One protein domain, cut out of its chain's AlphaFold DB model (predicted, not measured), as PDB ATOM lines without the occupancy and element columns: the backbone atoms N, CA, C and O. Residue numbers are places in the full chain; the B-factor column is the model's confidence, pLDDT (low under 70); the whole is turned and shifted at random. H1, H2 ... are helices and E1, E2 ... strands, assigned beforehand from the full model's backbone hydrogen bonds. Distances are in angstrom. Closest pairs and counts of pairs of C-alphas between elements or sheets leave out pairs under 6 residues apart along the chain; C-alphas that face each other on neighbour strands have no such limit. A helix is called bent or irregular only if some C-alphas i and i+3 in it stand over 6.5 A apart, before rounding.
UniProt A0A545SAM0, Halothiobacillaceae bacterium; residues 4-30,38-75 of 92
ATOM      1  N   ILE A   4      91.636  95.586 116.397       85.62
ATOM      2  CA  ILE A   4      91.518  95.528 114.938       85.62
ATOM      3  C   ILE A   4      92.058  96.835 114.365       85.62
ATOM      4  O   ILE A   4      91.548  97.909 114.673       85.62
ATOM      5  N   ILE A   5      93.082  96.741 113.516       87.38
ATOM      6  CA  ILE A   5      93.663  97.896 112.825       87.38
ATOM      7  C   ILE A   5      93.142  97.917 111.388       87.38
ATOM      8  O   ILE A   5      93.361  96.959 110.647       87.38
ATOM      9  N   ILE A   6      92.481  99.004 110.991       87.56
ATOM     10  CA  ILE A   6      91.912  99.172 109.649       87.56
ATOM     11  C   ILE A   6      92.658 100.300 108.926       87.56
ATOM     12  O   ILE A   6      92.435 101.470 109.239       87.56
ATOM     13  N   PRO A   7      93.542  99.998 107.963       87.56
ATOM     14  CA  PRO A   7      94.086 101.019 107.079       87.56
ATOM     15  C   PRO A   7      93.029 101.451 106.051       87.56
ATOM     16  O   PRO A   7      92.349 100.614 105.462       87.56
ATOM     17  N   THR A   8      92.900 102.753 105.814       85.00
ATOM     18  CA  THR A   8      91.958 103.342 104.850       85.00
ATOM     19  C   THR A   8      92.626 104.451 104.041       85.00
ATOM     20  O   THR A   8      93.508 105.147 104.546       85.00
ATOM     21  N   TRP A   9      92.211 104.620 102.785       84.94
ATOM     22  CA  TRP A   9      92.690 105.676 101.891       84.94
ATOM     23  C   TRP A   9      91.522 106.247 101.079       84.94
ATOM     24  O   TRP A   9      91.022 105.586 100.174       84.94
ATOM     25  N   ASN A  10      91.071 107.453 101.442       80.69
ATOM     26  CA  ASN A  10      90.009 108.222 100.774       80.69
ATOM     27  C   ASN A  10      88.744 107.410 100.391       80.69
ATOM     28  O   ASN A  10      88.191 107.589  99.305       80.69
ATOM     29  N   ASN A  11      88.297 106.492 101.260       84.00
ATOM     30  CA  ASN A  11      87.079 105.707 101.040       84.00
ATOM     31  C   ASN A  11      86.251 105.517 102.323       84.00
ATOM     32  O   ASN A  11      86.107 104.414 102.867       84.00
ATOM     33  N   ILE A  12      85.678 106.618 102.805       88.81
ATOM     34  CA  ILE A  12      84.817 106.654 103.992       88.81
ATOM     35  C   ILE A  12      83.606 105.707 103.916       88.81
ATOM     36  O   ILE A  12      83.184 105.165 104.940       88.81
ATOM     37  N   ALA A  13      83.033 105.486 102.728       89.06
ATOM     38  CA  ALA A  13      81.851 104.638 102.564       89.06
ATOM     39  C   ALA A  13      82.173 103.171 102.883       89.06
ATOM     40  O   ALA A  13      81.476 102.543 103.682       89.06
ATOM     41  N   CYS A  14      83.276 102.652 102.336       88.31
ATOM     42  CA  CYS A  14      83.750 101.305 102.653       88.31
ATOM     43  C   CYS A  14      84.155 101.169 104.124       88.31
ATOM     44  O   CYS A  14      83.862 100.150 104.746       88.31
ATOM     45  N   LEU A  15      84.790 102.195 104.699       89.94
ATOM     46  CA  LEU A  15      85.186 102.186 106.107       89.94
ATOM     47  C   LEU A  15      83.976 102.036 107.040       89.94
ATOM     48  O   LEU A  15      84.010 101.213 107.952       89.94
ATOM     49  N   LYS A  16      82.899 102.787 106.784       90.81
ATOM     50  CA  LYS A  16      81.640 102.687 107.539       90.81
ATOM     51  C   LYS A  16      81.064 101.275 107.479       90.81
ATOM     52  O   LYS A  16      80.851 100.667 108.522       90.81
ATOM     53  N   LEU A  17      80.922 100.725 106.270       90.62
ATOM     54  CA  LEU A  17      80.406  99.367 106.066       90.62
ATOM     55  C   LEU A  17      81.262  98.305 106.765       90.62
ATOM     56  O   LEU A  17      80.725  97.365 107.344       90.62
ATOM     57  N   CYS A  18      82.587  98.455 106.737       89.69
ATOM     58  CA  CYS A  18      83.500  97.537 107.407       89.69
ATOM     59  C   CYS A  18      83.309  97.563 108.930       89.69
ATOM     60  O   CYS A  18      83.173  96.509 109.553       89.69
ATOM     61  N   ILE A  19      83.243  98.757 109.524       88.44
ATOM     62  CA  ILE A  19      83.063  98.916 110.973       88.44
ATOM     63  C   ILE A  19      81.680  98.427 111.413       88.44
ATOM     64  O   ILE A  19      81.588  97.709 112.409       88.44
ATOM     65  N   ASP A  20      80.624  98.746 110.666       89.88
ATOM     66  CA  ASP A  20      79.272  98.254 110.949       89.88
ATOM     67  C   ASP A  20      79.191  96.730 110.810       89.88
ATOM     68  O   ASP A  20      78.591  96.058 111.647       89.88
ATOM     69  N   GLY A  21      79.864  96.158 109.808       88.06
ATOM     70  CA  GLY A  21      79.984  94.712 109.641       88.06
ATOM     71  C   GLY A  21      80.650  94.038 110.839       88.06
ATOM     72  O   GLY A  21      80.141  93.029 111.328       88.06
ATOM     73  N   ILE A  22      81.742  94.609 111.354       86.00
ATOM     74  CA  ILE A  22      82.436  94.097 112.547       86.00
ATOM     75  C   ILE A  22      81.534  94.184 113.782       86.00
ATOM     76  O   ILE A  22      81.441  93.213 114.530       86.00
ATOM     77  N   LYS A  23      80.848  95.314 113.986       83.69
ATOM     78  CA  LYS A  23      79.963  95.519 115.143       83.69
ATOM     79  C   LYS A  23      78.743  94.597 115.126       83.69
ATOM     80  O   LYS A  23      78.365  94.083 116.168       83.69
ATOM     81  N   ASN A  24      78.150  94.367 113.956       86.94
ATOM     82  CA  ASN A  24      76.926  93.572 113.831       86.94
ATOM     83  C   ASN A  24      77.174  92.058 113.828       86.94
ATOM     84  O   ASN A  24      76.261  91.298 114.131       86.94
ATOM     85  N   ASN A  25      78.380  91.613 113.466       85.25
ATOM     86  CA  ASN A  25      78.705  90.187 113.339       85.25
ATOM     87  C   ASN A  25      79.684  89.686 114.409       85.25
ATOM     88  O   ASN A  25      80.123  88.539 114.332       85.25
ATOM     89  N   SER A  26      80.037  90.515 115.396       79.75
ATOM     90  CA  SER A  26      80.865  90.087 116.521       79.75
ATOM     91  C   SER A  26      80.084  90.060 117.828       79.75
ATOM     92  O   SER A  26      79.375  90.999 118.170       79.75
ATOM     93  N   CYS A  27      80.271  88.985 118.594       75.50
ATOM     94  CA  CYS A  27      79.750  88.857 119.955       75.50
ATOM     95  C   CYS A  27      80.609  89.597 120.998       75.50
ATOM     96  O   CYS A  27      80.269  89.580 122.180       75.50
ATOM     97  N   PHE A  28      81.740  90.184 120.592       77.12
ATOM     98  CA  PHE A  28      82.693  90.837 121.485       77.12
ATOM     99  C   PHE A  28      82.969  92.274 121.050       77.12
ATOM    100  O   PHE A  28      83.141  92.554 119.862       77.12
ATOM    101  N   ASP A  29      83.110  93.166 122.030       78.00
ATOM    102  CA  ASP A  29      83.587  94.522 121.785       78.00
ATOM    103  C   ASP A  29      85.070  94.498 121.401       78.00
ATOM    104  O   ASP A  29      85.956  94.201 122.208       78.00
ATOM    105  N   HIS A  30      85.343  94.811 120.138       81.69
ATOM    106  CA  HIS A  30      86.698  94.953 119.625       81.69
ATOM    107  C   HIS A  30      87.155  96.404 119.711       81.69
ATOM    108  O   HIS A  30      86.432  97.327 119.335       81.69
ATOM    109  N   GLU A  38      96.165 109.998 103.809       82.25
ATOM    110  CA  GLU A  38      95.705 111.267 103.207       82.25
ATOM    111  C   GLU A  38      94.450 111.890 103.838       82.25
ATOM    112  O   GLU A  38      94.526 113.008 104.343       82.25
ATOM    113  N   GLY A  39      93.322 111.180 103.877       76.31
ATOM    114  CA  GLY A  39      92.111 111.575 104.602       76.31
ATOM    115  C   GLY A  39      91.371 112.790 104.037       76.31
ATOM    116  O   GLY A  39      90.723 113.500 104.805       76.31
ATOM    117  N   ASN A  40      91.449 113.034 102.725       79.94
ATOM    118  CA  ASN A  40      90.870 114.219 102.075       79.94
ATOM    119  C   ASN A  40      89.366 114.079 101.738       79.94
ATOM    120  O   ASN A  40      88.792 114.916 101.050       79.94
ATOM    121  N   ASP A  41      88.721 113.007 102.201       83.81
ATOM    122  CA  ASP A  41      87.330 112.630 101.904       83.81
ATOM    123  C   ASP A  41      86.368 112.837 103.095       83.81
ATOM    124  O   ASP A  41      85.232 112.364 103.081       83.81
ATOM    125  N   GLY A  42      86.827 113.511 104.154       88.06
ATOM    126  CA  GLY A  42      86.062 113.703 105.391       88.06
ATOM    127  C   GLY A  42      86.149 112.530 106.376       88.06
ATOM    128  O   GLY A  42      85.495 112.560 107.423       88.06
ATOM    129  N   THR A  43      86.979 111.514 106.101       88.88
ATOM    130  CA  THR A  43      87.191 110.370 107.005       88.88
ATOM    131  C   THR A  43      87.638 110.809 108.402       88.88
ATOM    132  O   THR A  43      87.128 110.295 109.394       88.88
ATOM    133  N   LEU A  44      88.540 111.792 108.508       87.88
ATOM    134  CA  LEU A  44      89.045 112.281 109.799       87.88
ATOM    135  C   LEU A  44      87.950 112.936 110.654       87.88
ATOM    136  O   LEU A  44      87.878 112.710 111.861       87.88
ATOM    137  N   GLU A  45      87.082 113.736 110.033       90.19
ATOM    138  CA  GLU A  45      85.978 114.397 110.732       90.19
ATOM    139  C   GLU A  45      84.963 113.365 111.235       90.19
ATOM    140  O   GLU A  45      84.503 113.424 112.377       90.19
ATOM    141  N   TRP A  46      84.656 112.373 110.397       92.38
ATOM    142  CA  TRP A  46      83.762 111.288 110.767       92.38
ATOM    143  C   TRP A  46      84.319 110.426 111.902       92.38
ATOM    144  O   TRP A  46      83.580 110.127 112.837       92.38
ATOM    145  N   LEU A  47      85.608 110.072 111.863       89.75
ATOM    146  CA  LEU A  47      86.248 109.285 112.920       89.75
ATOM    147  C   LEU A  47      86.226 110.010 114.268       89.75
ATOM    148  O   LEU A  47      85.915 109.388 115.283       89.75
ATOM    149  N   ASN A  48      86.465 111.326 114.267       89.00
ATOM    150  CA  ASN A  48      86.339 112.160 115.465       89.00
ATOM    151  C   ASN A  48      84.907 112.170 116.011       89.00
ATOM    152  O   ASN A  48      84.704 111.935 117.200       89.00
ATOM    153  N   LYS A  49      83.906 112.387 115.148       91.50
ATOM    154  CA  LYS A  49      82.485 112.358 115.542       91.50
ATOM    155  C   LYS A  49      82.043 110.990 116.065       91.50
ATOM    156  O   LYS A  49      81.219 110.925 116.971       91.50
ATOM    157  N   ALA A  50      82.582 109.911 115.504       87.69
ATOM    158  CA  ALA A  50      82.283 108.542 115.910       87.69
ATOM    159  C   ALA A  50      83.040 108.095 117.178       87.69
ATOM    160  O   ALA A  50      82.759 107.010 117.687       87.69
ATOM    161  N   GLY A  51      83.998 108.888 117.677       88.62
ATOM    162  CA  GLY A  51      84.819 108.537 118.840       88.62
ATOM    163  C   GLY A  51      85.749 107.341 118.602       88.62
ATOM    164  O   GLY A  51      86.100 106.634 119.546       88.62
ATOM    165  N   ILE A  52      86.125 107.077 117.348       88.12
ATOM    166  CA  ILE A  52      86.969 105.934 116.971       88.12
ATOM    167  C   ILE A  52      88.433 106.369 117.010       88.12
ATOM    168  O   ILE A  52      88.789 107.408 116.456       88.12
ATOM    169  N   LYS A  53      89.305 105.568 117.635       88.69
ATOM    170  CA  LYS A  53      90.746 105.855 117.670       88.69
ATOM    171  C   LYS A  53      91.322 105.790 116.259       88.69
ATOM    172  O   LYS A  53      91.090 104.816 115.544       88.69
ATOM    173  N   TYR A  54      92.118 106.784 115.872       89.88
ATOM    174  CA  TYR A  54      92.756 106.773 114.564       89.88
ATOM    175  C   TYR A  54      94.162 107.373 114.550       89.88
ATOM    176  O   TYR A  54      94.550 108.152 115.415       89.88
ATOM    177  N   THR A  55      94.924 106.983 113.535       86.12
ATOM    178  CA  THR A  55      96.193 107.594 113.125       86.12
ATOM    179  C   THR A  55      96.021 108.184 111.742       86.12
ATOM    180  O   THR A  55      95.199 107.706 110.965       86.12
ATOM    181  N   HIS A  56      96.784 109.223 111.429       85.06
ATOM    182  CA  HIS A  56      96.760 109.855 110.118       85.06
ATOM    183  C   HIS A  56      98.177 109.988 109.579       85.06
ATOM    184  O   HIS A  56      99.115 110.243 110.335       85.06
ATOM    185  N   SER A  57      98.343 109.768 108.282       78.88
ATOM    186  CA  SER A  57      99.594 109.992 107.561       78.88
ATOM    187  C   SER A  57      99.320 110.831 106.318       78.88
ATOM    188  O   SER A  57      98.417 110.535 105.538       78.88
ATOM    189  N   THR A  58     100.103 111.897 106.141       66.81
ATOM    190  CA  THR A  58      99.943 112.911 105.082       66.81
ATOM    191  C   THR A  58     100.393 112.447 103.693       66.81
ATOM    192  O   THR A  58     100.248 113.192 102.731       66.81
ATOM    193  N   GLY A  59     100.904 111.220 103.563       58.59
ATOM    194  CA  GLY A  59     101.251 110.595 102.288       58.59
ATOM    195  C   GLY A  59     101.128 109.074 102.358       58.59
ATOM    196  O   GLY A  59     101.075 108.495 103.446       58.59
ATOM    197  N   ASN A  60     101.080 108.414 101.198       57.19
ATOM    198  CA  ASN A  60     100.979 106.959 101.117       57.19
ATOM    199  C   ASN A  60     102.311 106.297 101.513       57.19
ATOM    200  O   ASN A  60     103.184 106.052 100.684       57.19
ATOM    201  N   ILE A  61     102.464 106.005 102.803       57.12
ATOM    202  CA  ILE A  61     103.634 105.309 103.362       57.12
ATOM    203  C   ILE A  61     103.604 103.789 103.101       57.12
ATOM    204  O   ILE A  61     104.538 103.072 103.450       57.12
ATOM    205  N   GLY A  62     102.556 103.276 102.450       49.19
ATOM    206  CA  GLY A  62     102.365 101.849 102.208       49.19
ATOM    207  C   GLY A  62     101.885 101.085 103.449       49.19
ATOM    208  O   GLY A  62     102.131 101.461 104.595       49.19
ATOM    209  N   ILE A  63     101.191  99.964 103.218       54.91
ATOM    210  CA  ILE A  63     100.497  99.188 104.265       54.91
ATOM    211  C   ILE A  63     101.444  98.736 105.394       54.91
ATOM    212  O   ILE A  63     101.070  98.706 106.564       54.91
ATOM    213  N   CYS A  64     102.697  98.424 105.048       50.88
ATOM    214  CA  CYS A  64     103.704  97.944 105.988       50.88
ATOM    215  C   CYS A  64     104.135  99.032 106.973       50.88
ATOM    216  O   CYS A  64     104.349  98.726 108.141       50.88
ATOM    217  N   LEU A  65     104.226 100.290 106.528       56.03
ATOM    218  CA  LEU A  65     104.547 101.416 107.400       56.03
ATOM    219  C   LEU A  65     103.306 102.033 108.035       56.03
ATOM    220  O   LEU A  65     103.486 102.723 109.012       56.03
ATOM    221  N   ALA A  66     102.084 101.775 107.566       54.62
ATOM    222  CA  ALA A  66     100.845 102.176 108.252       54.62
ATOM    223  C   ALA A  66     100.594 101.374 109.551       54.62
ATOM    224  O   ALA A  66     100.101 101.886 110.562       54.62
ATOM    225  N   VAL A  67     100.990 100.098 109.560       57.00
ATOM    226  CA  VAL A  67     100.841  99.209 110.727       57.00
ATOM    227  C   VAL A  67     101.901  99.491 111.806       57.00
ATOM    228  O   VAL A  67     101.638  99.319 112.995       57.00
ATOM    229  N   VAL A  68     103.088  99.978 111.430       51.19
ATOM    230  CA  VAL A  68     104.181 100.291 112.372       51.19
ATOM    231  C   VAL A  68     103.864 101.446 113.351       51.19
ATOM    232  O   VAL A  68     104.092 101.247 114.539       51.19
ATOM    233  N   PRO A  69     103.306 102.614 112.973       49.56
ATOM    234  CA  PRO A  69     102.943 103.687 113.897       49.56
ATOM    235  C   PRO A  69     101.720 103.324 114.741       49.56
ATOM    236  O   PRO A  69     101.605 103.796 115.868       49.56
ATOM    237  N   SER A  70     100.865 102.405 114.275       44.88
ATOM    238  CA  SER A  70      99.808 101.825 115.115       44.88
ATOM    239  C   SER A  70     100.398 101.118 116.350       44.88
ATOM    240  O   SER A  70      99.784 101.114 117.413       44.88
ATOM    241  N   ARG A  71     101.640 100.612 116.267       39.59
ATOM    242  CA  ARG A  71     102.375 100.047 117.412       39.59
ATOM    243  C   ARG A  71     102.669 101.080 118.504       39.59
ATOM    244  O   ARG A  71     102.702 100.690 119.663       39.59
ATOM    245  N   ALA A  72     102.845 102.363 118.171       46.22
ATOM    246  CA  ALA A  72     103.103 103.411 119.165       46.22
ATOM    247  C   ALA A  72     101.863 103.726 120.019       46.22
ATOM    248  O   ALA A  72     101.991 104.043 121.197       46.22
ATOM    249  N   ILE A  73     100.663 103.575 119.445       51.25
ATOM    250  CA  ILE A  73      99.392 103.718 120.173       51.25
ATOM    251  C   ILE A  73      99.097 102.479 121.020       51.25
ATOM    252  O   ILE A  73      98.567 102.599 122.121       51.25
ATOM    253  N   ILE A  74      99.452 101.294 120.519       44.78
ATOM    254  CA  ILE A  74      99.177 100.020 121.200       44.78
ATOM    255  C   ILE A  74     100.221  99.735 122.301       44.78
ATOM    256  O   ILE A  74      99.906  99.078 123.288       44.78
ATOM    257  N   PHE A  75     101.449 100.249 122.178       37.84
ATOM    258  CA  PHE A  75     102.529 100.057 123.148       37.84
ATOM    259  C   PHE A  75     103.434 101.303 123.250       37.84
ATOM    260  O   PHE A  75     104.423 101.394 122.519       37.84
TER     261      PHE A  75
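This is residues 4 to 30 and 38 to 75 of the 92 residues of a protein of Halothiobacillaceae bacterium (UniProt A0A545SAM0). Two strands, E1 and E2, lie in the middle without pairing, with helices H1 and H2 on one side of them and helix H3 on the other. The helices touch the strands at few points and do not touch one another; residues 23 to 29, of which 23 to 25 belong to H1, stick out at one end. The printed part has 65 residues, with three named helices and two named strands in the order E1, H1, H2, E2, H3; the class is mixed, helices and strands. The whole is compact, with a radius of gyration of the C-alphas of 12.3 A and spans of 34 by 28 by 19 A.

The longest helix, H1, takes residues 12 to 25 and runs 19.9 A from C-alpha 12 at (84.817, 106.654, 103.992) to C-alpha 25. Before it, strand E1 takes residues 4 to 9 and runs 16.6 A, beginning at C-alpha 4 at (91.518, 95.528, 114.938). H2 takes residues 43 to 50, 10.3 A long, and E2 residues 53 to 57, 14.1 A long. H3 takes residues 62 to 74, 19.3 A long, and ends at C-alpha 74 at (99.177, 100.020, 121.200).

H1 and H2 are close but not clearly touching; their closest C-alphas, of Ile 12 and Thr 43, are 5.3 A apart. They run the same way at a steep tilt of 38 degrees, only just past shallow. The closest C-alphas of E1 and H1 are those of Thr 8 and Leu 15, 7.0 A apart. E1 and E2 pair with no named strand; they are near each other, with 8 pairs of C-alphas within 10 A. The closest C-alphas of H2 and E2 are those of Leu 47 and Tyr 54, 7.2 A apart. H3 has Ala 66 closest to Pro 7 of E1, with C-alphas 7.0 A apart, and Ser 70 closest to Thr 55 of E2, at 7.1 A between C-alphas. H3 is apart from H1 and from H2. In H1 and H2 every O i to N i+4 pair is within hydrogen-bond range; in H3 it is 3 of 9, beside 7 of 10 O i to N i+3 pairs. H3 is neither bent nor irregular, but only just: C-alphas 66 and 69 are 6.2 A apart.

The two C-alphas farthest apart, of Cys 27 and Gly 59, are 35.3 A apart. Residues 31 to 37 are not printed, and C-alphas 30 and 38 stand 24.8 A apart across this cut, in the link from H1 to H2. The links E1 to H1, H2 to E2 and E2 to H3 are tight. The mean pLDDT of the printed part is 76.5; residues 58 to 75 are under 70, and H3 has a mean of 50.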